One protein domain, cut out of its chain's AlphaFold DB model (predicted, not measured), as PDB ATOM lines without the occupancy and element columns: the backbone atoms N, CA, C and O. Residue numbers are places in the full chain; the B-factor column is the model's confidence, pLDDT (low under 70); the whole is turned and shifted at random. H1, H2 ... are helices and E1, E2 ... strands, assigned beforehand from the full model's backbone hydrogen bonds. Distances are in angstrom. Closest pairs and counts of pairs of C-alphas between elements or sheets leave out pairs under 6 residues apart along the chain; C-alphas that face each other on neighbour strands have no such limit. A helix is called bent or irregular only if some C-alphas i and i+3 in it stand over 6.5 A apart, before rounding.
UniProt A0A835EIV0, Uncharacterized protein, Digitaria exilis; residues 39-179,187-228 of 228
ATOM      1  N   THR A  39     -20.874  -5.028 -16.330       52.84
ATOM      2  CA  THR A  39     -19.873  -5.153 -15.265       52.84
ATOM      3  C   THR A  39     -19.912  -3.999 -14.273       52.84
ATOM      4  O   THR A  39     -18.980  -3.863 -13.504       52.84
ATOM      5  N   THR A  40     -20.885  -3.092 -14.308       54.28
ATOM      6  CA  THR A  40     -20.870  -1.905 -13.442       54.28
ATOM      7  C   THR A  40     -21.822  -2.095 -12.269       54.28
ATOM      8  O   THR A  40     -23.036  -2.062 -12.444       54.28
ATOM      9  N   ALA A  41     -21.262  -2.306 -11.079       56.62
ATOM     10  CA  ALA A  41     -22.005  -2.401  -9.830       56.62
ATOM     11  C   ALA A  41     -22.067  -1.030  -9.142       56.62
ATOM     12  O   ALA A  41     -21.127  -0.231  -9.227       56.62
ATOM     13  N   TYR A  42     -23.175  -0.787  -8.447       56.81
ATOM     14  CA  TYR A  42     -23.378   0.377  -7.595       56.81
ATOM     15  C   TYR A  42     -23.516  -0.115  -6.163       56.81
ATOM     16  O   TYR A  42     -24.381  -0.939  -5.894       56.81
ATOM     17  N   GLY A  43     -22.664   0.360  -5.262       52.38
ATOM     18  CA  GLY A  43     -22.741   0.046  -3.836       52.38
ATOM     19  C   GLY A  43     -22.851   1.315  -3.011       52.38
ATOM     20  O   GLY A  43     -22.391   2.371  -3.438       52.38
ATOM     21  N   ARG A  44     -23.435   1.223  -1.817       50.31
ATOM     22  CA  ARG A  44     -23.457   2.328  -0.858       50.31
ATOM     23  C   ARG A  44     -22.498   2.002   0.278       50.31
ATOM     24  O   ARG A  44     -22.647   0.999   0.965       50.31
ATOM     25  N   MET A  45     -21.482   2.836   0.453       47.81
ATOM     26  CA  MET A  45     -20.517   2.704   1.541       47.81
ATOM     27  C   MET A  45     -21.179   3.013   2.896       47.81
ATOM     28  O   MET A  45     -22.202   3.695   2.955       47.81
ATOM     29  N   ARG A  46     -20.562   2.582   4.009       43.28
ATOM     30  CA  ARG A  46     -21.051   2.861   5.382       43.28
ATOM     31  C   ARG A  46     -21.250   4.354   5.681       43.28
ATOM     32  O   ARG A  46     -22.068   4.703   6.520       43.28
ATOM     33  N   ASN A  47     -20.523   5.232   4.995       46.00
ATOM     34  CA  ASN A  47     -20.654   6.689   5.112       46.00
ATOM     35  C   ASN A  47     -21.769   7.282   4.223       46.00
ATOM     36  O   ASN A  47     -21.843   8.498   4.072       46.00
ATOM     37  N   GLY A  48     -22.602   6.442   3.601       51.12
ATOM     38  CA  GLY A  48     -23.688   6.850   2.712       51.12
ATOM     39  C   GLY A  48     -23.254   7.193   1.285       51.12
ATOM     40  O   GLY A  48     -24.117   7.434   0.447       51.12
ATOM     41  N   HIS A  49     -21.952   7.188   0.978       44.56
ATOM     42  CA  HIS A  49     -21.462   7.520  -0.355       44.56
ATOM     43  C   HIS A  49     -21.738   6.380  -1.338       44.56
ATOM     44  O   HIS A  49     -21.386   5.224  -1.090       44.56
ATOM     45  N   GLU A  50     -22.359   6.709  -2.465       55.34
ATOM     46  CA  GLU A  50     -22.554   5.772  -3.562       55.34
ATOM     47  C   GLU A  50     -21.265   5.632  -4.370       55.34
ATOM     48  O   GLU A  50     -20.662   6.614  -4.800       55.34
ATOM     49  N   ILE A  51     -20.834   4.391  -4.569       54.66
ATOM     50  CA  ILE A  51     -19.680   4.048  -5.386       54.66
ATOM     51  C   ILE A  51     -20.142   3.300  -6.624       54.66
ATOM     52  O   ILE A  51     -20.904   2.338  -6.547       54.66
ATOM     53  N   GLN A  52     -19.629   3.728  -7.769       60.53
ATOM     54  CA  GLN A  52     -19.745   3.003  -9.021       60.53
ATOM     55  C   GLN A  52     -18.416   2.306  -9.285       60.53
ATOM     56  O   GLN A  52     -17.361   2.946  -9.304       60.53
ATOM     57  N   PHE A  53     -18.442   0.998  -9.505       58.88
ATOM     58  CA  PHE A  53     -17.229   0.273  -9.847       58.88
ATOM     59  C   PHE A  53     -17.484  -0.848 -10.836       58.88
ATOM     60  O   PHE A  53     -18.543  -1.469 -10.875       58.88
ATOM     61  N   LYS A  54     -16.459  -1.120 -11.646       66.38
ATOM     62  CA  LYS A  54     -16.459  -2.275 -12.534       66.38
ATOM     63  C   LYS A  54     -16.237  -3.550 -11.701       66.38
ATOM     64  O   LYS A  54     -15.151  -3.721 -11.160       66.38
ATOM     65  N   ASN A  55     -17.243  -4.396 -11.564       67.12
ATOM     66  CA  ASN A  55     -17.174  -5.730 -10.988       67.12
ATOM     67  C   ASN A  55     -17.249  -6.758 -12.122       67.12
ATOM     68  O   ASN A  55     -18.161  -6.708 -12.945       67.12
ATOM     69  N   SER A  56     -16.286  -7.669 -12.206       76.94
ATOM     70  CA  SER A  56     -16.332  -8.802 -13.142       76.94
ATOM     71  C   SER A  56     -16.308 -10.092 -12.328       76.94
ATOM     72  O   SER A  56     -15.247 -10.702 -12.201       76.94
ATOM     73  N   PRO A  57     -17.440 -10.462 -11.694       81.06
ATOM     74  CA  PRO A  57     -17.457 -11.591 -10.785       81.06
ATOM     75  C   PRO A  57     -17.182 -12.887 -11.549       81.06
ATOM     76  O   PRO A  57     -17.840 -13.180 -12.546       81.06
ATOM     77  N   THR A  58     -16.207 -13.656 -11.076       83.81
ATOM     78  CA  THR A  58     -15.812 -14.953 -11.650       83.81
ATOM     79  C   THR A  58     -16.258 -16.128 -10.783       83.81
ATOM     80  O   THR A  58     -16.234 -17.273 -11.231       83.81
ATOM     81  N   LYS A  59     -16.674 -15.856  -9.540       90.31
ATOM     82  CA  LYS A  59     -17.133 -16.850  -8.565       90.31
ATOM     83  C   LYS A  59     -18.224 -16.255  -7.672       90.31
ATOM     84  O   LYS A  59     -18.240 -15.049  -7.427       90.31
ATOM     85  N   VAL A  60     -19.112 -17.107  -7.171       92.44
ATOM     86  CA  VAL A  60     -20.086 -16.773  -6.120       92.44
ATOM     87  C   VAL A  60     -19.838 -17.698  -4.933       92.44
ATOM     88  O   VAL A  60     -19.584 -18.887  -5.128       92.44
ATOM     89  N   VAL A  61     -19.870 -17.152  -3.719       94.31
ATOM     90  CA  VAL A  61     -19.692 -17.893  -2.463       94.31
ATOM     91  C   VAL A  61     -20.788 -17.527  -1.466       94.31
ATOM     92  O   VAL A  61     -21.236 -16.383  -1.434       94.31
ATOM     93  N   MET A  62     -21.198 -18.476  -0.629       93.88
ATOM     94  CA  MET A  62     -22.035 -18.190   0.538       93.88
ATOM     95  C   MET A  62     -21.161 -17.521   1.604       93.88
ATOM     96  O   MET A  62     -20.153 -18.094   2.004       93.88
ATOM     97  N   ILE A  63     -21.512 -16.312   2.037       92.06
ATOM     98  CA  ILE A  63     -20.755 -15.570   3.065       92.06
ATOM     99  C   ILE A  63     -21.285 -15.885   4.465       92.06
ATOM    100  O   ILE A  63     -20.525 -15.886   5.431       92.06
ATOM    101  N   GLY A  64     -22.580 -16.167   4.577       84.25
ATOM    102  CA  GLY A  64     -23.239 -16.483   5.837       84.25
ATOM    103  C   GLY A  64     -24.545 -17.235   5.619       84.25
ATOM    104  O   GLY A  64     -24.788 -17.802   4.552       84.25
ATOM    105  N   GLU A  65     -25.386 -17.234   6.644       82.56
ATOM    106  CA  GLU A  65     -26.706 -17.860   6.599       82.56
ATOM    107  C   GLU A  65     -27.724 -17.004   5.824       82.56
ATOM    108  O   GLU A  65     -27.460 -15.859   5.456       82.56
ATOM    109  N   GLY A  66     -28.906 -17.568   5.560       79.81
ATOM    110  CA  GLY A  66     -30.072 -16.784   5.138       79.81
ATOM    111  C   GLY A  66     -30.003 -16.146   3.748       79.81
ATOM    112  O   GLY A  66     -30.786 -15.250   3.481       79.81
ATOM    113  N   GLY A  67     -29.114 -16.598   2.855       84.56
ATOM    114  CA  GLY A  67     -29.017 -16.068   1.484       84.56
ATOM    115  C   GLY A  67     -27.986 -14.953   1.296       84.56
ATOM    116  O   GLY A  67     -27.937 -14.337   0.231       84.56
ATOM    117  N   LEU A  68     -27.123 -14.714   2.287       89.88
ATOM    118  CA  LEU A  68     -26.016 -13.769   2.161       89.88
ATOM    119  C   LEU A  68     -24.944 -14.299   1.189       89.88
ATOM    120  O   LEU A  68     -24.133 -15.168   1.525       89.88
ATOM    121  N   MET A  69     -24.933 -13.751  -0.024       92.31
ATOM    122  CA  MET A  69     -24.081 -14.167  -1.138       92.31
ATOM    123  C   MET A  69     -22.964 -13.162  -1.396       92.31
ATOM    124  O   MET A  69     -23.182 -11.952  -1.401       92.31
ATOM    125  N   GLY A  70     -21.767 -13.669  -1.677       92.25
ATOM    126  CA  GLY A  70     -20.599 -12.905  -2.096       92.25
ATOM    127  C   GLY A  70     -20.279 -13.142  -3.568       92.25
ATOM    128  O   GLY A  70     -19.866 -14.235  -3.953       92.25
ATOM    129  N   PHE A  71     -20.410 -12.109  -4.391       92.50
ATOM    130  CA  PHE A  71     -19.981 -12.094  -5.787       92.50
ATOM    131  C   PHE A  71     -18.520 -11.649  -5.853       92.50
ATOM    132  O   PHE A  71     -18.191 -10.493  -5.574       92.50
ATOM    133  N   VAL A  72     -17.633 -12.576  -6.201       93.50
ATOM    134  CA  VAL A  72     -16.182 -12.420  -6.088       93.50
ATOM    135  C   VAL A  72     -15.583 -11.953  -7.412       93.50
ATOM    136  O   VAL A  72     -15.592 -12.690  -8.397       93.50
ATOM    137  N   ASP A  73     -14.988 -10.763  -7.411       90.94
ATOM    138  CA  ASP A  73     -14.021 -10.326  -8.417       90.94
ATOM    139  C   ASP A  73     -12.620 -10.585  -7.862       90.94
ATOM    140  O   ASP A  73     -12.116  -9.857  -7.003       90.94
ATOM    141  N   LEU A  74     -11.994 -11.648  -8.363       91.31
ATOM    142  CA  LEU A  74     -10.712 -12.162  -7.880       91.31
ATOM    143  C   LEU A  74      -9.557 -11.132  -7.925       91.31
ATOM    144  O   LEU A  74      -8.565 -11.293  -7.210       91.31
ATOM    145  N   TRP A  75      -9.675 -10.032  -8.679       88.00
ATOM    146  CA  TRP A  75      -8.680  -8.952  -8.683       88.00
ATOM    147  C   TRP A  75      -8.973  -7.819  -7.699       88.00
ATOM    148  O   TRP A  75      -8.072  -7.034  -7.382       88.00
ATOM    149  N   ARG A  76     -10.225  -7.663  -7.264       87.00
ATOM    150  CA  ARG A  76     -10.693  -6.448  -6.581       87.00
ATOM    151  C   ARG A  76     -11.214  -6.714  -5.177       87.00
ATOM    152  O   ARG A  76     -10.828  -5.986  -4.256       87.00
ATOM    153  N   GLY A  77     -12.052  -7.726  -5.010       90.00
ATOM    154  CA  GLY A  77     -12.741  -7.987  -3.756       90.00
ATOM    155  C   GLY A  77     -14.053  -8.729  -3.945       90.00
ATOM    156  O   GLY A  77     -14.297  -9.374  -4.964       90.00
ATOM    157  N   ILE A  78     -14.906  -8.620  -2.935       91.44
ATOM    158  CA  ILE A  78     -16.166  -9.346  -2.847       91.44
ATOM    159  C   ILE A  78     -17.298  -8.346  -2.682       91.44
ATOM    160  O   ILE A  78     -17.240  -7.442  -1.850       91.44
ATOM    161  N   LEU A  79     -18.335  -8.514  -3.486       88.94
ATOM    162  CA  LEU A  79     -19.581  -7.789  -3.367       88.94
ATOM    163  C   LEU A  79     -20.596  -8.668  -2.640       88.94
ATOM    164  O   LEU A  79     -20.994  -9.696  -3.175       88.94
ATOM    165  N   VAL A  80     -21.000  -8.275  -1.441       88.69
ATOM    166  CA  VAL A  80     -21.900  -9.050  -0.587       88.69
ATOM    167  C   VAL A  80     -23.292  -8.429  -0.576       88.69
ATOM    168  O   VAL A  80     -23.432  -7.235  -0.303       88.69
ATOM    169  N   CYS A  81     -24.314  -9.230  -0.858       85.38
ATOM    170  CA  CYS A  81     -25.716  -8.872  -0.659       85.38
ATOM    171  C   CYS A  81     -26.523 -10.063  -0.162       85.38
ATOM    172  O   CYS A  81     -26.176 -11.219  -0.406       85.38
ATOM    173  N   ASP A  82     -27.626  -9.761   0.511       87.12
ATOM    174  CA  ASP A  82     -28.677 -10.737   0.726       87.12
ATOM    175  C   ASP A  82     -29.514 -10.807  -0.556       87.12
ATOM    176  O   ASP A  82     -30.103  -9.814  -0.986       87.12
ATOM    177  N   VAL A  83     -29.513 -11.964  -1.217       84.62
ATOM    178  CA  VAL A  83     -30.279 -12.146  -2.460       84.62
ATOM    179  C   VAL A  83     -31.764 -12.405  -2.206       84.62
ATOM    180  O   VAL A  83     -32.554 -12.345  -3.149       84.62
ATOM    181  N   LEU A  84     -32.148 -12.696  -0.961       85.81
ATOM    182  CA  LEU A  84     -33.531 -12.905  -0.543       85.81
ATOM    183  C   LEU A  84     -34.189 -11.598  -0.075       85.81
ATOM    184  O   LEU A  84     -35.405 -11.459  -0.204       85.81
ATOM    185  N   ASP A  85     -33.404 -10.621   0.391       80.50
ATOM    186  CA  ASP A  85     -33.874  -9.271   0.723       80.50
ATOM    187  C   ASP A  85     -33.465  -8.228  -0.329       80.50
ATOM    188  O   ASP A  85     -32.335  -7.733  -0.372       80.50
ATOM    189  N   CYS A  86     -34.436  -7.812  -1.150       69.69
ATOM    190  CA  CYS A  86     -34.245  -6.797  -2.187       69.69
ATOM    191  C   CYS A  86     -34.000  -5.373  -1.658       69.69
ATOM    192  O   CYS A  86     -33.647  -4.496  -2.448       69.69
ATOM    193  N   ASN A  87     -34.180  -5.133  -0.356       72.75
ATOM    194  CA  ASN A  87     -33.863  -3.861   0.291       72.75
ATOM    195  C   ASN A  87     -32.511  -3.888   1.016       72.75
ATOM    196  O   ASN A  87     -32.120  -2.869   1.596       72.75
ATOM    197  N   SER A  88     -31.798  -5.018   0.987       75.06
ATOM    198  CA  SER A  88     -30.511  -5.149   1.660       75.06
ATOM    199  C   SER A  88     -29.472  -4.189   1.080       75.06
ATOM    200  O   SER A  88     -29.412  -3.907  -0.122       75.06
ATOM    201  N   ILE A  89     -28.635  -3.644   1.963       77.50
ATOM    202  CA  ILE A  89     -27.535  -2.779   1.547       77.50
ATOM    203  C   ILE A  89     -26.440  -3.658   0.950       77.50
ATOM    204  O   ILE A  89     -26.032  -4.665   1.520       77.50
ATOM    205  N   LEU A  90     -25.932  -3.242  -0.204       79.88
ATOM    206  CA  LEU A  90     -24.815  -3.898  -0.855       79.88
ATOM    207  C   LEU A  90     -23.499  -3.556  -0.146       79.88
ATOM    208  O   LEU A  90     -23.102  -2.388  -0.088       79.88
ATOM    209  N   HIS A  91     -22.787  -4.570   0.334       82.88
ATOM    210  CA  HIS A  91     -21.536  -4.419   1.067       82.88
ATOM    211  C   HIS A  91     -20.342  -4.810   0.202       82.88
ATOM    212  O   HIS A  91     -20.172  -5.964  -0.173       82.88
ATOM    213  N   TYR A  92     -19.471  -3.850  -0.103       85.31
ATOM    214  CA  TYR A  92     -18.229  -4.139  -0.813       85.31
ATOM    215  C   TYR A  92     -17.076  -4.390   0.165       85.31
ATOM    216  O   TYR A  92     -16.714  -3.508   0.943       85.31
ATOM    217  N   MET A  93     -16.476  -5.577   0.083       88.31
ATOM    218  CA  MET A  93     -15.274  -5.975   0.811       88.31
ATOM    219  C   MET A  93     -14.067  -5.953  -0.131       88.31
ATOM    220  O   MET A  93     -13.876  -6.887  -0.916       88.31
ATOM    221  N   PRO A  94     -13.219  -4.916  -0.088       88.12
ATOM    222  CA  PRO A  94     -12.022  -4.901  -0.909       88.12
ATOM    223  C   PRO A  94     -11.024  -5.955  -0.413       88.12
ATOM    224  O   PRO A  94     -10.823  -6.117   0.790       88.12
ATOM    225  N   PHE A  95     -10.329  -6.627  -1.332       90.69
ATOM    226  CA  PHE A  95      -9.187  -7.470  -0.960       90.69
ATOM    227  C   PHE A  95      -8.042  -6.650  -0.366       90.69
ATOM    228  O   PHE A  95      -7.970  -5.453  -0.633       90.69
ATOM    229  N   PRO A  96      -7.109  -7.260   0.383       88.62
ATOM    230  CA  PRO A  96      -5.898  -6.608   0.874       88.62
ATOM    231  C   PRO A  96      -5.194  -5.765  -0.193       88.62
ATOM    232  O   PRO A  96      -5.099  -6.176  -1.348       88.62
ATOM    233  N   ARG A  97      -4.634  -4.607   0.193       84.69
ATOM    234  CA  ARG A  97      -3.881  -3.727  -0.730       84.69
ATOM    235  C   ARG A  97      -2.825  -4.491  -1.535       84.69
ATOM    236  O   ARG A  97      -2.797  -4.361  -2.750       84.69
ATOM    237  N   ALA A  98      -2.074  -5.373  -0.874       83.50
ATOM    238  CA  ALA A  98      -1.067  -6.223  -1.512       83.50
ATOM    239  C   ALA A  98      -1.624  -7.053  -2.688       83.50
ATOM    240  O   ALA A  98      -0.981  -7.139  -3.728       83.50
ATOM    241  N   LEU A  99      -2.845  -7.589  -2.566       84.25
ATOM    242  CA  LEU A  99      -3.511  -8.308  -3.656       84.25
ATOM    243  C   LEU A  99      -4.021  -7.355  -4.745       84.25
ATOM    244  O   LEU A  99      -4.016  -7.681  -5.929       84.25
ATOM    245  N   ARG A 100      -4.481  -6.156  -4.393       78.56
ATOM    246  CA  ARG A 100      -5.030  -5.218  -5.388       78.56
ATOM    247  C   ARG A 100      -3.956  -4.541  -6.239       78.56
ATOM    248  O   ARG A 100      -4.263  -4.154  -7.366       78.56
ATOM    249  N   ASP A 101      -2.740  -4.413  -5.720       73.31
ATOM    250  CA  ASP A 101      -1.619  -3.762  -6.407       73.31
ATOM    251  C   ASP A 101      -0.884  -4.728  -7.364       73.31
ATOM    252  O   ASP A 101      -0.236  -4.290  -8.315       73.31
ATOM    253  N   ASN A 102      -1.094  -6.043  -7.205       66.12
ATOM    254  CA  ASN A 102      -0.569  -7.117  -8.063       66.12
ATOM    255  C   ASN A 102      -1.270  -7.264  -9.435       66.12
ATOM    256  O   ASN A 102      -1.061  -8.246 -10.141       66.12
ATOM    257  N   LYS A 103      -2.056  -6.276  -9.884       57.31
ATOM    258  CA  LYS A 103      -2.787  -6.282 -11.178       57.31
ATOM    259  C   LYS A 103      -1.905  -6.244 -12.437       57.31
ATOM    260  O   LYS A 103      -2.402  -5.978 -13.525       57.31
ATOM    261  N   LYS A 104      -0.596  -6.455 -12.303       57.00
ATOM    262  CA  LYS A 104       0.360  -6.426 -13.419       57.00
ATOM    263  C   LYS A 104       0.405  -7.731 -14.213       57.00
ATOM    264  O   LYS A 104       1.130  -7.805 -15.197       57.00
ATOM    265  N   LEU A 105      -0.336  -8.745 -13.781       60.66
ATOM    266  CA  LEU A 105      -0.386 -10.030 -14.454       60.66
ATOM    267  C   LEU A 105      -1.459  -9.958 -15.538       60.66
ATOM    268  O   LEU A 105      -2.644  -9.870 -15.230       60.66
ATOM    269  N   ASP A 106      -1.042  -9.968 -16.803       71.50
ATOM    270  CA  ASP A 106      -1.934 -10.098 -17.963       71.50
ATOM    271  C   ASP A 106      -2.435 -11.552 -18.076       71.50
ATOM    272  O   ASP A 106      -2.159 -12.270 -19.035       71.50
ATOM    273  N   ILE A 107      -3.079 -12.033 -17.007       78.62
ATOM    274  CA  ILE A 107      -3.587 -13.398 -16.859       78.62
ATOM    275  C   ILE A 107      -5.031 -13.367 -16.359       78.62
ATOM    276  O   ILE A 107      -5.450 -12.446 -15.651       78.62
ATOM    277  N   ASP A 108      -5.791 -14.410 -16.691       84.75
ATOM    278  CA  ASP A 108      -7.101 -14.624 -16.083       84.75
ATOM    279  C   ASP A 108      -6.921 -14.847 -14.568       84.75
ATOM    280  O   ASP A 108      -6.092 -15.673 -14.169       84.75
ATOM    281  N   PRO A 109      -7.656 -14.125 -13.701       87.19
ATOM    282  CA  PRO A 109      -7.485 -14.256 -12.261       87.19
ATOM    283  C   PRO A 109      -7.687 -15.679 -11.736       87.19
ATOM    284  O   PRO A 109      -7.076 -16.015 -10.726       87.19
ATOM    285  N   VAL A 110      -8.508 -16.516 -12.382       89.06
ATOM    286  CA  VAL A 110      -8.741 -17.899 -11.917       89.06
ATOM    287  C   VAL A 110      -7.483 -18.764 -12.008       89.06
ATOM    288  O   VAL A 110      -7.376 -19.774 -11.321       89.06
ATOM    289  N   VAL A 111      -6.511 -18.360 -12.832       87.38
ATOM    290  CA  VAL A 111      -5.205 -19.022 -12.965       87.38
ATOM    291  C   VAL A 111      -4.344 -18.771 -11.726       87.38
ATOM    292  O   VAL A 111      -3.496 -19.597 -11.400       87.38
ATOM    293  N   ALA A 112      -4.560 -17.656 -11.026       87.94
ATOM    294  CA  ALA A 112      -3.709 -17.208  -9.929       87.94
ATOM    295  C   ALA A 112      -4.419 -17.138  -8.577       87.94
ATOM    296  O   ALA A 112      -3.747 -17.043  -7.556       87.94
ATOM    297  N   ARG A 113      -5.752 -17.122  -8.524       92.75
ATOM    298  CA  ARG A 113      -6.482 -16.862  -7.282       92.75
ATOM    299  C   ARG A 113      -7.723 -17.709  -7.136       92.75
ATOM    300  O   ARG A 113      -8.422 -17.997  -8.104       92.75
ATOM    301  N   ASP A 114      -8.045 -17.990  -5.882       94.69
ATOM    302  CA  ASP A 114      -9.322 -18.564  -5.485       94.69
ATOM    303  C   ASP A 114      -9.783 -17.991  -4.147       94.69
ATOM    304  O   ASP A 114      -8.993 -17.458  -3.365       94.69
ATOM    305  N   VAL A 115     -11.091 -18.081  -3.912       95.38
ATOM    306  CA  VAL A 115     -11.737 -17.629  -2.677       95.38
ATOM    307  C   VAL A 115     -12.651 -18.713  -2.159       95.38
ATOM    308  O   VAL A 115     -13.512 -19.191  -2.895       95.38
ATOM    309  N   ALA A 116     -12.521 -19.047  -0.887       94.50
ATOM    310  CA  ALA A 116     -13.422 -19.956  -0.197       94.50
ATOM    311  C   ALA A 116     -13.928 -19.321   1.093       94.50
ATOM    312  O   ALA A 116     -13.303 -18.413   1.644       94.50
ATOM    313  N   VAL A 117     -15.069 -19.805   1.565       93.56
ATOM    314  CA  VAL A 117     -15.583 -19.484   2.893       93.56
ATOM    315  C   VAL A 117     -15.622 -20.787   3.667       93.56
ATOM    316  O   VAL A 117     -16.280 -21.729   3.237       93.56
ATOM    317  N   VAL A 118     -14.873 -20.845   4.763       90.12
ATOM    318  CA  VAL A 118     -14.711 -22.034   5.608       90.12
ATOM    319  C   VAL A 118     -14.780 -21.567   7.054       90.12
ATOM    320  O   VAL A 118     -14.112 -20.594   7.408       90.12
ATOM    321  N   ASN A 119     -15.608 -22.206   7.884       88.19
ATOM    322  CA  ASN A 119     -15.745 -21.881   9.311       88.19
ATOM    323  C   ASN A 119     -15.965 -20.389   9.621       88.19
ATOM    324  O   ASN A 119     -15.302 -19.808  10.480       88.19
ATOM    325  N   GLY A 120     -16.865 -19.729   8.882       90.06
ATOM    326  CA  GLY A 120     -17.157 -18.302   9.089       90.06
ATOM    327  C   GLY A 120     -15.984 -17.368   8.760       90.06
ATOM    328  O   GLY A 120     -15.981 -16.198   9.148       90.06
ATOM    329  N   ARG A 121     -14.975 -17.862   8.037       91.31
ATOM    330  CA  ARG A 121     -13.850 -17.075   7.538       91.31
ATOM    331  C   ARG A 121     -13.797 -17.105   6.027       91.31
ATOM    332  O   ARG A 121     -13.873 -18.154   5.397       91.31
ATOM    333  N   ILE A 122     -13.604 -15.930   5.452       94.25
ATOM    334  CA  ILE A 122     -13.305 -15.766   4.036       94.25
ATOM    335  C   ILE A 122     -11.803 -15.966   3.881       94.25
ATOM    336  O   ILE A 122     -11.035 -15.224   4.491       94.25
ATOM    337  N   LYS A 123     -11.395 -16.930   3.059       94.19
ATOM    338  CA  LYS A 123     -10.004 -17.194   2.689       94.19
ATOM    339  C   LYS A 123      -9.781 -16.839   1.221       94.19
ATOM    340  O   LYS A 123     -10.629 -17.111   0.373       94.19
ATOM    341  N   VAL A 124      -8.638 -16.236   0.924       94.50
ATOM    342  CA  VAL A 124      -8.191 -15.882  -0.425       94.50
ATOM    343  C   VAL A 124      -6.790 -16.430  -0.600       94.50
ATOM    344  O   VAL A 124      -5.899 -16.087   0.175       94.50
ATOM    345  N   VAL A 125      -6.589 -17.242  -1.629       92.81
ATOM    346  CA  VAL A 125      -5.260 -17.697  -2.029       92.81
ATOM    347  C   VAL A 125      -4.809 -16.929  -3.265       92.81
ATOM    348  O   VAL A 125      -5.593 -16.693  -4.184       92.81
ATOM    349  N   GLU A 126      -3.546 -16.523  -3.277       91.31
ATOM    350  CA  GLU A 126      -2.844 -16.008  -4.448       91.31
ATOM    351  C   GLU A 126      -1.629 -16.886  -4.728       91.31
ATOM    352  O   GLU A 126      -0.774 -17.034  -3.862       91.31
ATOM    353  N   CYS A 127      -1.551 -17.414  -5.946       86.19
ATOM    354  CA  CYS A 127      -0.401 -18.091  -6.520       86.19
ATOM    355  C   CYS A 127       0.115 -17.268  -7.702       86.19
ATOM    356  O   CYS A 127      -0.618 -16.982  -8.649       86.19
ATOM    357  N   PHE A 128       1.386 -16.891  -7.657       77.62
ATOM    358  CA  PHE A 128       2.054 -16.152  -8.725       77.62
ATOM    359  C   PHE A 128       3.366 -16.843  -9.081       77.62
ATOM    360  O   PHE A 128       4.100 -17.249  -8.183       77.62
ATOM    361  N   CYS A 129       3.663 -16.936 -10.379       69.31
ATOM    362  CA  CYS A 129       4.936 -17.419 -10.899       69.31
ATOM    363  C   CYS A 129       5.678 -16.274 -11.597       69.31
ATOM    364  O   CYS A 129       5.119 -15.632 -12.492       69.31
ATOM    365  N   ASP A 130       6.929 -16.028 -11.203       62.28
ATOM    366  CA  ASP A 130       7.804 -15.112 -11.927       62.28
ATOM    367  C   ASP A 130       8.354 -15.824 -13.166       62.28
ATOM    368  O   ASP A 130       9.078 -16.820 -13.080       62.28
ATOM    369  N   THR A 131       8.019 -15.288 -14.337       52.62
ATOM    370  CA  THR A 131       8.412 -15.837 -15.638       52.62
ATOM    371  C   THR A 131       9.926 -15.882 -15.860       52.62
ATOM    372  O   THR A 131      10.370 -16.557 -16.784       52.62
ATOM    373  N   VAL A 132      10.720 -15.173 -15.048       54.47
ATOM    374  CA  VAL A 132      12.179 -15.083 -15.216       54.47
ATOM    375  C   VAL A 132      12.937 -16.120 -14.371       54.47
ATOM    376  O   VAL A 132      14.055 -16.474 -14.734       54.47
ATOM    377  N   GLY A 133      12.345 -16.643 -13.289       51.00
ATOM    378  CA  GLY A 133      13.087 -17.399 -12.264       51.00
ATOM    379  C   GLY A 133      12.604 -18.813 -11.945       51.00
ATOM    380  O   GLY A 133      13.151 -19.411 -11.029       51.00
ATOM    381  N   ILE A 134      11.573 -19.339 -12.625       61.25
ATOM    382  CA  ILE A 134      10.847 -20.556 -12.190       61.25
ATOM    383  C   ILE A 134      10.616 -20.539 -10.665       61.25
ATOM    384  O   ILE A 134      10.824 -21.514  -9.953       61.25
ATOM    385  N   CYS A 135      10.242 -19.370 -10.148       65.69
ATOM    386  CA  CYS A 135       9.906 -19.201  -8.750       65.69
ATOM    387  C   CYS A 135       8.418 -18.931  -8.658       65.69
ATOM    388  O   CYS A 135       7.839 -18.215  -9.485       65.69
ATOM    389  N   TRP A 136       7.782 -19.539  -7.672       76.38
ATOM    390  CA  TRP A 136       6.383 -19.300  -7.411       76.38
ATOM    391  C   TRP A 136       6.152 -19.034  -5.936       76.38
ATOM    392  O   TRP A 136       6.823 -19.559  -5.049       76.38
ATOM    393  N   LYS A 137       5.198 -18.144  -5.686       81.50
ATOM    394  CA  LYS A 137       4.804 -17.727  -4.347       81.50
ATOM    395  C   LYS A 137       3.340 -18.045  -4.168       81.50
ATOM    396  O   LYS A 137       2.542 -17.714  -5.046       81.50
ATOM    397  N   ALA A 138       3.002 -18.640  -3.035       85.44
ATOM    398  CA  ALA A 138       1.627 -18.767  -2.586       85.44
ATOM    399  C   ALA A 138       1.424 -17.917  -1.334       85.44
ATOM    400  O   ALA A 138       2.299 -17.808  -0.476       85.44
ATOM    401  N   SER A 139       0.283 -17.259  -1.218       89.12
ATOM    402  CA  SER A 139      -0.095 -16.534  -0.010       89.12
ATOM    403  C   SER A 139      -1.565 -16.744   0.277       89.12
ATOM    404  O   SER A 139      -2.391 -16.595  -0.622       89.12
ATOM    405  N   ILE A 140      -1.878 -17.044   1.534       92.12
ATOM    406  CA  ILE A 140      -3.250 -17.170   2.017       92.12
ATOM    407  C   ILE A 140      -3.547 -15.968   2.900       92.12
ATOM    408  O   ILE A 140      -2.759 -15.588   3.770       92.12
ATOM    409  N   TRP A 141      -4.688 -15.352   2.634       94.31
ATOM    410  CA  TRP A 141      -5.235 -14.272   3.428       94.31
ATOM    411  C   TRP A 141      -6.598 -14.670   3.948       94.31
ATOM    412  O   TRP A 141      -7.401 -15.204   3.183       94.31
ATOM    413  N   SER A 142      -6.907 -14.325   5.192       94.12
ATOM    414  CA  SER A 142      -8.249 -14.508   5.719       94.12
ATOM    415  C   SER A 142      -8.784 -13.313   6.483       94.12
ATOM    416  O   SER A 142      -8.058 -12.434   6.959       94.12
ATOM    417  N   ARG A 143     -10.108 -13.278   6.576       93.75
ATOM    418  CA  ARG A 143     -10.869 -12.371   7.432       93.75
ATOM    419  C   ARG A 143     -12.140 -13.051   7.911       93.75
ATOM    420  O   ARG A 143     -12.593 -14.026   7.314       93.75
ATOM    421  N   SER A 144     -12.740 -12.483   8.946       92.94
ATOM    422  CA  SER A 144     -14.095 -12.829   9.369       92.94
ATOM    423  C   SER A 144     -15.121 -12.520   8.268       92.94
ATOM    424  O   SER A 144     -14.950 -11.569   7.494       92.94
ATOM    425  N   THR A 145     -16.196 -13.309   8.202       91.19
ATOM    426  CA  THR A 145     -17.374 -13.011   7.368       91.19
ATOM    427  C   THR A 145     -18.214 -11.858   7.926       91.19
ATOM    428  O   THR A 145     -19.041 -11.308   7.200       91.19
ATOM    429  N   ILE A 146     -17.974 -11.446   9.178       89.31
ATOM    430  CA  ILE A 146     -18.613 -10.285   9.808       89.31
ATOM    431  C   ILE A 146     -18.287  -9.018   8.996       89.31
ATOM    432  O   ILE A 146     -17.124  -8.680   8.757       89.31
ATOM    433  N   LEU A 147     -19.329  -8.307   8.554       82.44
ATOM    434  CA  LEU A 147     -19.220  -7.189   7.605       82.44
ATOM    435  C   LEU A 147     -18.583  -5.933   8.229       82.44
ATOM    436  O   LEU A 147     -18.148  -5.026   7.514       82.44
ATOM    437  N   GLU A 148     -18.609  -5.821   9.554       80.75
ATOM    438  CA  GLU A 148     -18.063  -4.714  10.353       80.75
ATOM    439  C   GLU A 148     -16.545  -4.772  10.495       80.75
ATOM    440  O   GLU A 148     -15.911  -3.729  10.655       80.75
ATOM    441  N   GLU A 149     -15.957  -5.962  10.426       79.62
ATOM    442  CA  GLU A 149     -14.526  -6.161  10.626       79.62
ATOM    443  C   GLU A 149     -13.782  -5.985   9.302       79.62
ATOM    444  O   GLU A 149     -14.104  -6.669   8.344       79.62
ATOM    445  N   ASP A 150     -12.770  -5.117   9.203       71.25
ATOM    446  CA  ASP A 150     -11.993  -4.938   7.954       71.25
ATOM    447  C   ASP A 150     -10.576  -5.532   8.010       71.25
ATOM    448  O   ASP A 150      -9.695  -5.218   7.205       71.25
ATOM    449  N   ASN A 151     -10.336  -6.413   8.974       83.94
ATOM    450  CA  ASN A 151      -8.998  -6.914   9.241       83.94
ATOM    451  C   ASN A 151      -8.735  -8.161   8.399       83.94
ATOM    452  O   ASN A 151      -9.004  -9.288   8.808       83.94
ATOM    453  N   TRP A 152      -8.216  -7.948   7.193       92.62
ATOM    454  CA  TRP A 152      -7.540  -9.014   6.471       92.62
ATOM    455  C   TRP A 152      -6.189  -9.315   7.114       92.62
ATOM    456  O   TRP A 152      -5.362  -8.419   7.290       92.62
ATOM    457  N   HIS A 153      -5.939 -10.591   7.372       91.62
ATOM    458  CA  HIS A 153      -4.679 -11.107   7.885       91.62
ATOM    459  C   HIS A 153      -4.039 -11.966   6.805       91.62
ATOM    460  O   HIS A 153      -4.739 -12.613   6.032       91.62
ATOM    461  N   ARG A 154      -2.711 -11.931   6.711       91.62
ATOM    462  CA  ARG A 154      -1.975 -12.886   5.888       91.62
ATOM    463  C   ARG A 154      -1.598 -14.043   6.792       91.62
ATOM    464  O   ARG A 154      -0.729 -13.868   7.641       91.62
ATOM    465  N   ASP A 155      -2.268 -15.169   6.617       86.81
ATOM    466  CA  ASP A 155      -2.094 -16.333   7.486       86.81
ATOM    467  C   ASP A 155      -0.860 -17.131   7.073       86.81
ATOM    468  O   ASP A 155      -0.122 -17.627   7.919       86.81
ATOM    469  N   TYR A 156      -0.595 -17.191   5.765       84.88
ATOM    470  CA  TYR A 156       0.490 -17.993   5.223       84.88
ATOM    471  C   TYR A 156       1.157 -17.337   4.014       84.88
ATOM    472  O   TYR A 156       0.523 -16.617   3.232       84.88
ATOM    473  N   LYS A 157       2.459 -17.595   3.857       86.19
ATOM    474  CA  LYS A 157       3.255 -17.220   2.689       86.19
ATOM    475  C   LYS A 157       4.304 -18.301   2.418       86.19
ATOM    476  O   LYS A 157       5.229 -18.453   3.207       86.19
ATOM    477  N   LEU A 158       4.194 -18.953   1.267       80.06
ATOM    478  CA  LEU A 158       5.200 -19.848   0.706       80.06
ATOM    479  C   LEU A 158       5.929 -19.136  -0.432       80.06
ATOM    480  O   LEU A 158       5.313 -18.439  -1.241       80.06
ATOM    481  N   ASP A 159       7.244 -19.289  -0.472       76.81
ATOM    482  CA  ASP A 159       8.127 -18.712  -1.482       76.81
ATOM    483  C   ASP A 159       9.059 -19.839  -1.925       76.81
ATOM    484  O   ASP A 159       9.939 -20.239  -1.167       76.81
ATOM    485  N   LEU A 160       8.801 -20.410  -3.101       69.56
ATOM    486  CA  LEU A 160       9.596 -21.495  -3.662       69.56
ATOM    487  C   LEU A 160      10.363 -20.960  -4.863       69.56
ATOM    488  O   LEU A 160       9.782 -20.490  -5.841       69.56
ATOM    489  N   CYS A 161      11.683 -21.002  -4.756       64.56
ATOM    490  CA  CYS A 161      12.617 -20.514  -5.755       64.56
ATOM    491  C   CYS A 161      13.731 -21.548  -5.890       64.56
ATOM    492  O   CYS A 161      14.200 -22.052  -4.872       64.56
ATOM    493  N   SER A 162      14.191 -21.805  -7.114       54.94
ATOM    494  CA  SER A 162      15.249 -22.784  -7.415       54.94
ATOM    495  C   SER A 162      16.573 -22.557  -6.674       54.94
ATOM    496  O   SER A 162      17.440 -23.427  -6.675       54.94
ATOM    497  N   ASP A 163      16.744 -21.381  -6.067       49.50
ATOM    498  CA  ASP A 163      17.987 -20.948  -5.433       49.50
ATOM    499  C   ASP A 163      18.000 -21.178  -3.909       49.50
ATOM    500  O   ASP A 163      19.020 -20.935  -3.260       49.50
ATOM    501  N   LEU A 164      16.893 -21.647  -3.320       44.50
ATOM    502  CA  LEU A 164      16.789 -21.935  -1.889       44.50
ATOM    503  C   LEU A 164      16.566 -23.433  -1.680       44.50
ATOM    504  O   LEU A 164      15.442 -23.919  -1.679       44.50
ATOM    505  N   VAL A 165      17.670 -24.151  -1.467       42.06
ATOM    506  CA  VAL A 165      17.670 -25.503  -0.897       42.06
ATOM    507  C   VAL A 165      17.186 -25.394   0.546       42.06
ATOM    508  O   VAL A 165      17.995 -25.373   1.463       42.06
ATOM    509  N   ASP A 166      15.878 -25.290   0.758       38.62
ATOM    510  CA  ASP A 166      15.294 -25.475   2.077       38.62
ATOM    511  C   ASP A 166      14.117 -26.444   2.001       38.62
ATOM    512  O   ASP A 166      13.021 -26.183   1.509       38.62
ATOM    513  N   ASN A 167      14.453 -27.622   2.504       42.00
ATOM    514  CA  ASN A 167      13.680 -28.825   2.688       42.00
ATOM    515  C   ASN A 167      12.461 -28.558   3.592       42.00
ATOM    516  O   ASN A 167      12.524 -28.795   4.796       42.00
ATOM    517  N   TYR A 168      11.355 -28.067   3.031       39.69
ATOM    518  CA  TYR A 168      10.063 -28.049   3.718       39.69
ATOM    519  C   TYR A 168       9.080 -28.979   3.015       39.69
ATOM    520  O   TYR A 168       8.710 -28.765   1.869       39.69
ATOM    521  N   THR A 169       8.719 -30.028   3.755       42.28
ATOM    522  CA  THR A 169       7.549 -30.915   3.679       42.28
ATOM    523  C   THR A 169       6.741 -30.886   2.380       42.28
ATOM    524  O   THR A 169       5.560 -30.559   2.367       42.28
ATOM    525  N   LEU A 170       7.359 -31.287   1.276       46.31
ATOM    526  CA  LEU A 170       6.622 -31.702   0.090       46.31
ATOM    527  C   LEU A 170       6.458 -33.213   0.184       46.31
ATOM    528  O   LEU A 170       7.468 -33.902   0.295       46.31
ATOM    529  N   HIS A 171       5.222 -33.722   0.155       42.25
ATOM    530  CA  HIS A 171       4.963 -35.160   0.033       42.25
ATOM    531  C   HIS A 171       5.610 -35.662  -1.273       42.25
ATOM    532  O   HIS A 171       5.080 -35.394  -2.356       42.25
ATOM    533  N   PRO A 172       6.747 -36.386  -1.222       42.59
ATOM    534  CA  PRO A 172       7.464 -36.826  -2.424       42.59
ATOM    535  C   PRO A 172       6.690 -37.913  -3.184       42.59
ATOM    536  O   PRO A 172       6.994 -38.232  -4.331       42.59
ATOM    537  N   GLU A 173       5.675 -38.483  -2.536       41.88
ATOM    538  CA  GLU A 173       4.848 -39.588  -3.012       41.88
ATOM    539  C   GLU A 173       4.090 -39.236  -4.305       41.88
ATOM    540  O   GLU A 173       3.933 -40.101  -5.162       41.88
ATOM    541  N   LEU A 174       3.726 -37.962  -4.520       43.50
ATOM    542  CA  LEU A 174       3.036 -37.501  -5.739       43.50
ATOM    543  C   LEU A 174       3.966 -37.320  -6.955       43.50
ATOM    544  O   LEU A 174       3.491 -37.177  -8.079       43.50
ATOM    545  N   LEU A 175       5.290 -37.326  -6.756       47.19
ATOM    546  CA  LEU A 175       6.281 -37.120  -7.823       47.19
ATOM    547  C   LEU A 175       6.747 -38.424  -8.481       47.19
ATOM    548  O   LEU A 175       7.405 -38.387  -9.522       47.19
ATOM    549  N   SER A 176       6.403 -39.573  -7.896       41.94
ATOM    550  CA  SER A 176       6.835 -40.883  -8.399       41.94
ATOM    551  C   SER A 176       6.130 -41.277  -9.706       41.94
ATOM    552  O   SER A 176       6.703 -42.012 -10.503       41.94
ATOM    553  N   GLU A 177       4.947 -40.720  -9.996       44.62
ATOM    554  CA  GLU A 177       4.199 -40.982 -11.243       44.62
ATOM    555  C   GLU A 177       4.774 -40.271 -12.487       44.62
ATOM    556  O   GLU A 177       4.255 -40.420 -13.591       44.62
ATOM    557  N   LEU A 178       5.854 -39.494 -12.340       44.06
ATOM    558  CA  LEU A 178       6.552 -38.856 -13.465       44.06
ATOM    559  C   LEU A 178       7.618 -39.752 -14.120       44.06
ATOM    560  O   LEU A 178       8.178 -39.375 -15.152       44.06
ATOM    561  N   GLN A 179       7.914 -40.920 -13.544       48.25
ATOM    562  CA  GLN A 179       8.903 -41.860 -14.074       48.25
ATOM    563  C   GLN A 179       8.249 -42.876 -15.012       48.25
ATOM    564  O   GLN A 179       8.066 -44.030 -14.653       48.25
ATOM    565  N   LEU A 187      15.139 -37.416 -12.861       43.38
ATOM    566  CA  LEU A 187      14.932 -35.995 -12.641       43.38
ATOM    567  C   LEU A 187      14.140 -35.893 -11.335       43.38
ATOM    568  O   LEU A 187      12.930 -36.118 -11.320       43.38
ATOM    569  N   GLN A 188      14.824 -35.597 -10.229       47.91
ATOM    570  CA  GLN A 188      14.180 -35.093  -9.019       47.91
ATOM    571  C   GLN A 188      13.374 -33.859  -9.435       47.91
ATOM    572  O   GLN A 188      13.918 -32.776  -9.650       47.91
ATOM    573  N   THR A 189      12.084 -34.058  -9.692       49.22
ATOM    574  CA  THR A 189      11.202 -33.005 -10.180       49.22
ATOM    575  C   THR A 189      10.680 -32.284  -8.953       49.22
ATOM    576  O   THR A 189       9.601 -32.575  -8.465       49.22
ATOM    577  N   THR A 190      11.485 -31.394  -8.383       58.88
ATOM    578  CA  THR A 190      11.049 -30.547  -7.269       58.88
ATOM    579  C   THR A 190       9.896 -29.651  -7.743       58.88
ATOM    580  O   THR A 190       9.910 -29.200  -8.892       58.88
ATOM    581  N   LEU A 191       8.905 -29.366  -6.888       62.22
ATOM    582  CA  LEU A 191       7.775 -28.458  -7.184       62.22
ATOM    583  C   LEU A 191       8.211 -27.080  -7.705       62.22
ATOM    584  O   LEU A 191       7.459 -26.413  -8.412       62.22
ATOM    585  N   GLU A 192       9.439 -26.676  -7.398       62.22
ATOM    586  CA  GLU A 192      10.118 -25.500  -7.946       62.22
ATOM    587  C   GLU A 192      10.199 -25.500  -9.475       62.22
ATOM    588  O   GLU A 192      10.222 -24.443 -10.079       62.22
ATOM    589  N   ARG A 193      10.230 -26.664 -10.133       67.44
ATOM    590  CA  ARG A 193      10.374 -26.772 -11.595       67.44
ATOM    591  C   ARG A 193       9.040 -26.885 -12.330       67.44
ATOM    592  O   ARG A 193       9.035 -27.039 -13.552       67.44
ATOM    593  N   LEU A 194       7.926 -26.839 -11.600       74.94
ATOM    594  CA  LEU A 194       6.586 -26.999 -12.145       74.94
ATOM    595  C   LEU A 194       5.910 -25.643 -12.364       74.94
ATOM    596  O   LEU A 194       5.981 -24.729 -11.546       74.94
ATOM    597  N   TYR A 195       5.188 -25.538 -13.474       76.88
ATOM    598  CA  TYR A 195       4.228 -24.473 -13.700       76.88
ATOM    599  C   TYR A 195       3.002 -24.706 -12.817       76.88
ATOM    600  O   TYR A 195       2.211 -25.617 -13.077       76.88
ATOM    601  N   ILE A 196       2.864 -23.878 -11.783       81.44
ATOM    602  CA  ILE A 196       1.753 -23.905 -10.832       81.44
ATOM    603  C   ILE A 196       0.677 -22.907 -11.244       81.44
ATOM    604  O   ILE A 196       0.962 -21.754 -11.571       81.44
ATOM    605  N   SER A 197      -0.575 -23.347 -11.217       84.94
ATOM    606  CA  SER A 197      -1.728 -22.513 -11.541       84.94
ATOM    607  C   SER A 197      -3.016 -23.056 -10.926       84.94
ATOM    608  O   SER A 197      -3.041 -24.152 -10.371       84.94
ATOM    609  N   HIS A 198      -4.101 -22.301 -11.084       89.38
ATOM    610  CA  HIS A 198      -5.464 -22.678 -10.712       89.38
ATOM    611  C   HIS A 198      -5.568 -23.179  -9.268       89.38
ATOM    612  O   HIS A 198      -6.008 -24.311  -9.048       89.38
ATOM    613  N   PRO A 199      -5.146 -22.364  -8.284       91.62
ATOM    614  CA  PRO A 199      -5.268 -22.765  -6.899       91.62
ATOM    615  C   PRO A 199      -6.735 -22.979  -6.527       91.62
ATOM    616  O   PRO A 199      -7.629 -22.314  -7.049       91.62
ATOM    617  N   ARG A 200      -6.986 -23.903  -5.607       92.00
ATOM    618  CA  ARG A 200      -8.295 -24.178  -5.024       92.00
ATOM    619  C   ARG A 200      -8.145 -24.394  -3.535       92.00
ATOM    620  O   ARG A 200      -7.452 -25.309  -3.107       92.00
ATOM    621  N   LEU A 201      -8.811 -23.551  -2.758       91.50
ATOM    622  CA  LEU A 201      -8.857 -23.718  -1.309       91.50
ATOM    623  C   LEU A 201      -9.735 -24.920  -0.964       91.50
ATOM    624  O   LEU A 201     -10.830 -25.065  -1.520       91.50
ATOM    625  N   SER A 202      -9.265 -25.761  -0.044       89.12
ATOM    626  CA  SER A 202     -10.109 -26.798   0.536       89.12
ATOM    627  C   SER A 202     -11.321 -26.172   1.228       89.12
ATOM    628  O   SER A 202     -11.240 -25.084   1.801       89.12
ATOM    629  N   LEU A 203     -12.455 -26.868   1.160       88.12
ATOM    630  CA  LEU A 203     -13.672 -26.518   1.897       88.12
ATOM    631  C   LEU A 203     -13.802 -27.309   3.205       88.12
ATOM    632  O   LEU A 203     -14.830 -27.221   3.865       88.12
ATOM    633  N   THR A 204     -12.797 -28.118   3.541       82.94
ATOM    634  CA  THR A 204     -12.753 -28.890   4.783       82.94
ATOM    635  C   THR A 204     -12.321 -28.014   5.946       82.94
ATOM    636  O   THR A 204     -11.500 -27.110   5.788       82.94
ATOM    637  N   ASP A 205     -12.854 -28.316   7.122       67.62
ATOM    638  CA  ASP A 205     -12.732 -27.455   8.294       67.62
ATOM    639  C   ASP A 205     -11.339 -27.472   8.943       67.62
ATOM    640  O   ASP A 205     -10.993 -26.510   9.630       67.62
ATOM    641  N   ASP A 206     -10.536 -28.509   8.679       60.84
ATOM    642  CA  ASP A 206      -9.356 -28.816   9.493       60.84
ATOM    643  C   ASP A 206      -7.991 -28.462   8.883       60.84
ATOM    644  O   ASP A 206      -7.021 -28.420   9.631       60.84
ATOM    645  N   ASP A 207      -7.888 -28.095   7.597       65.50
ATOM    646  CA  ASP A 207      -6.580 -27.777   7.000       65.50
ATOM    647  C   ASP A 207      -6.617 -26.559   6.053       65.50
ATOM    648  O   ASP A 207      -7.509 -26.423   5.211       65.50
ATOM    649  N   ASP A 208      -5.599 -25.688   6.131       74.06
ATOM    650  CA  ASP A 208      -5.296 -24.618   5.154       74.06
ATOM    651  C   ASP A 208      -4.767 -25.182   3.816       74.06
ATOM    652  O   ASP A 208      -3.915 -24.586   3.160       74.06
ATOM    653  N   VAL A 209      -5.291 -26.339   3.402       84.12
ATOM    654  CA  VAL A 209      -4.857 -27.060   2.209       84.12
ATOM    655  C   VAL A 209      -5.284 -26.310   0.957       84.12
ATOM    656  O   VAL A 209      -6.458 -25.964   0.758       84.12
ATOM    657  N   VAL A 210      -4.317 -26.117   0.067       85.19
ATOM    658  CA  VAL A 210      -4.524 -25.571  -1.269       85.19
ATOM    659  C   VAL A 210      -4.196 -26.643  -2.293       85.19
ATOM    660  O   VAL A 210      -3.077 -27.139  -2.360       85.19
ATOM    661  N   TYR A 211      -5.163 -26.950  -3.148       86.31
ATOM    662  CA  TYR A 211      -4.958 -27.770  -4.333       86.31
ATOM    663  C   TYR A 211      -4.490 -26.899  -5.494       86.31
ATOM    664  O   TYR A 211      -5.017 -25.815  -5.728       86.31
ATOM    665  N   LEU A 212      -3.510 -27.378  -6.241       85.38
ATOM    666  CA  LEU A 212      -2.800 -26.654  -7.282       85.38
ATOM    667  C   LEU A 212      -2.742 -27.516  -8.537       85.38
ATOM    668  O   LEU A 212      -2.418 -28.700  -8.472       85.38
ATOM    669  N   MET A 213      -2.986 -26.925  -9.703       86.44
ATOM    670  CA  MET A 213      -2.658 -27.582 -10.962       86.44
ATOM    671  C   MET A 213      -1.179 -27.357 -11.271       86.44
ATOM    672  O   MET A 213      -0.747 -26.215 -11.449       86.44
ATOM    673  N   ALA A 214      -0.427 -28.448 -11.381       81.06
ATOM    674  CA  ALA A 214       0.988 -28.437 -11.713       81.06
ATOM    675  C   ALA A 214       1.254 -29.084 -13.079       81.06
ATOM    676  O   ALA A 214       0.670 -30.116 -13.431       81.06
ATOM    677  N   LYS A 215       2.152 -28.478 -13.859       76.38
ATOM    678  CA  LYS A 215       2.601 -28.987 -15.163       76.38
ATOM    679  C   LYS A 215       4.104 -28.831 -15.336       76.38
ATOM    680  O   LYS A 215       4.674 -27.867 -14.842       76.38
ATOM    681  N   VAL A 216       4.732 -29.727 -16.097       74.00
ATOM    682  CA  VAL A 216       6.154 -29.586 -16.465       74.00
ATOM    683  C   VAL A 216       6.328 -28.435 -17.457       74.00
ATOM    684  O   VAL A 216       7.215 -27.602 -17.293       74.00
ATOM    685  N   GLN A 217       5.440 -28.331 -18.449       70.69
ATOM    686  CA  GLN A 217       5.347 -27.182 -19.344       70.69
ATOM    687  C   GLN A 217       3.920 -26.613 -19.371       70.69
ATOM    688  O   GLN A 217       2.947 -27.370 -19.361       70.69
ATOM    689  N   PRO A 218       3.739 -25.285 -19.512       69.31
ATOM    690  CA  PRO A 218       2.407 -24.666 -19.513       69.31
ATOM    691  C   PRO A 218       1.448 -25.231 -20.577       69.31
ATOM    692  O   PRO A 218       0.232 -25.265 -20.380       69.31
ATOM    693  N   ARG A 219       2.000 -25.684 -21.712       73.56
ATOM    694  CA  ARG A 219       1.243 -26.219 -22.855       73.56
ATOM    695  C   ARG A 219       0.970 -27.720 -22.768       73.56
ATOM    696  O   ARG A 219       0.287 -28.246 -23.647       73.56
ATOM    697  N   ASP A 220       1.465 -28.399 -21.736       72.75
ATOM    698  CA  ASP A 220       1.235 -29.828 -21.583       72.75
ATOM    699  C   ASP A 220      -0.260 -30.113 -21.430       72.75
ATOM    700  O   ASP A 220      -0.997 -29.419 -20.719       72.75
ATOM    701  N   LYS A 221      -0.717 -31.150 -22.137       75.62
ATOM    702  CA  LYS A 221      -2.101 -31.636 -22.039       75.62
ATOM    703  C   LYS A 221      -2.330 -32.425 -20.754       75.62
ATOM    704  O   LYS A 221      -3.450 -32.459 -20.260       75.62
ATOM    705  N   LYS A 222      -1.271 -33.056 -20.241       71.31
ATOM    706  CA  LYS A 222      -1.259 -33.729 -18.946       71.31
ATOM    707  C   LYS A 222      -0.821 -32.728 -17.879       71.31
ATOM    708  O   LYS A 222       0.041 -31.889 -18.120       71.31
ATOM    709  N   GLY A 223      -1.448 -32.807 -16.721       70.12
ATOM    710  CA  GLY A 223      -1.096 -32.049 -15.529       70.12
ATOM    711  C   GLY A 223      -1.504 -32.864 -14.315       70.12
ATOM    712  O   GLY A 223      -2.277 -33.814 -14.444       70.12
ATOM    713  N   MET A 224      -0.980 -32.498 -13.158       76.69
ATOM    714  CA  MET A 224      -1.278 -33.158 -11.891       76.69
ATOM    715  C   MET A 224      -1.930 -32.178 -10.925       76.69
ATOM    716  O   MET A 224      -1.747 -30.964 -11.036       76.69
ATOM    717  N   CYS A 225      -2.693 -32.720  -9.982       75.94
ATOM    718  CA  CYS A 225      -3.141 -31.976  -8.818       75.94
ATOM    719  C   CYS A 225      -2.091 -32.163  -7.718       75.94
ATOM    720  O   CYS A 225      -1.820 -33.294  -7.323       75.94
ATOM    721  N   ALA A 226      -1.490 -31.074  -7.256       71.94
ATOM    722  CA  ALA A 226      -0.644 -31.050  -6.069       71.94
ATOM    723  C   ALA A 226      -1.427 -30.413  -4.916       71.94
ATOM    724  O   ALA A 226      -2.279 -29.564  -5.160       71.94
ATOM    725  N   CYS A 227      -1.142 -30.790  -3.674       72.00
ATOM    726  CA  CYS A 227      -1.666 -30.104  -2.494       72.00
ATOM    727  C   CYS A 227      -0.515 -29.621  -1.611       72.00
ATOM    728  O   CYS A 227       0.516 -30.293  -1.523       72.00
ATOM    729  N   CYS A 228      -0.691 -28.465  -0.979       65.06
ATOM    730  CA  CYS A 228       0.230 -27.887  -0.004       65.06
ATOM    731  C   CYS A 228      -0.530 -27.289   1.174       65.06
ATOM    732  O   CYS A 228      -1.696 -26.877   0.951       65.06
TER     733      CYS A 228
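What this domain is: This is residues 39 to 179 and 187 to 228 of the 228 residues of an uncharacterized protein of Digitaria exilis (UniProt A0A835EIV0). Small antiparallel sheets follow one another along an elongated body, with the hairpin E1 E2 at one end and the short helix H2 at the other. Between them, the sheets E3 E4 E5 E6 and E7 E8 E9 E10 are partly face to face as a sandwich, and the sheet E11 E12 E13 packs on E7 and E8, chiefly through E11. The printed part has 183 residues, with named elements in the order E1 to E6, H1, E7 to E10, H2, E11 to E13, and is mostly strand. It is compact, with a radius of gyration of the C-alphas of 18.2 A and spans of 60 by 34 by 29 A.

How they stand to each other: E1, residues 40 to 44, and E2, residues 50 to 54, form a hairpin, with N 41 and O 53 at 2.9 A. E3, residues 59 to 62, E4, 68 to 73, E5, 77 to 82, and E6, 91 to 94, form a meander, each strand the antiparallel neighbour of the one before. Here N 61 and O 70 are 2.9 A apart, N 71 and O 79 2.8 A, and N 80 and O 91 2.8 A. The closest C-alphas of E1 and E6 are those of Gly 43 and His 91, 6.7 A apart. A second meander is E7, residues 113 to 118, E8, 121 to 130, E9, 135 to 144, and E10, 153 to 160, in a twisted sheet. N 116 and O 123 are 3.0 A apart, N 126 and O 139 2.9 A, and N 138 and O 158 2.9 A. These two sheets form a sandwich, two sheets face to face, with planes 13 degrees apart; Val 61 and Val 117 have the closest C-alphas of E3 and E7, at 6.9 A. H1, residues 97 to 101, only grazes the second sheet with residues 98 to 99. E11, residues 195 to 201, E12, 210 to 215, and E13, 224 to 227, form a third meander, with N 197 and O 213 at 2.9 A and N 212 and O 226 at 2.7 A. The closest C-alphas of E7 and E11 are those of Asp 114 and Arg 200, 5.7 A apart. H2, residues 172 to 178, only grazes this third sheet with residues 174 to 178. H2 is only just irregular, with C-alphas 174 and 177 6.6 A apart. The O i to N i+4 pair of H1 is within hydrogen-bond range; in H2 0 of 3 are, beside 2 of 4 O i to N i+3 pairs.

Where its parts are: E1 begins at C-alpha 40, (-20.870, -1.905, -13.442). E8 spans 29.2 A and E9 30.7 A, E9 beginning at C-alpha 135, (9.906, -19.201, -8.750). E13 ends at C-alpha 227, (-1.666, -30.104, -2.494).

The domain as a whole: The C-alphas of Gly 48 and Gln 179, the two farthest apart, are 61.0 A apart. Residues 180 to 186 are not printed; C-alphas 179 and 187 are 8.5 A apart across the cut. The links H1 to E7 and E10 to H2 are long. Mean pLDDT of the printed part is 74.8; 61 residues are under 70, among them 39 to 55, 160 to 179 and 187 to 193.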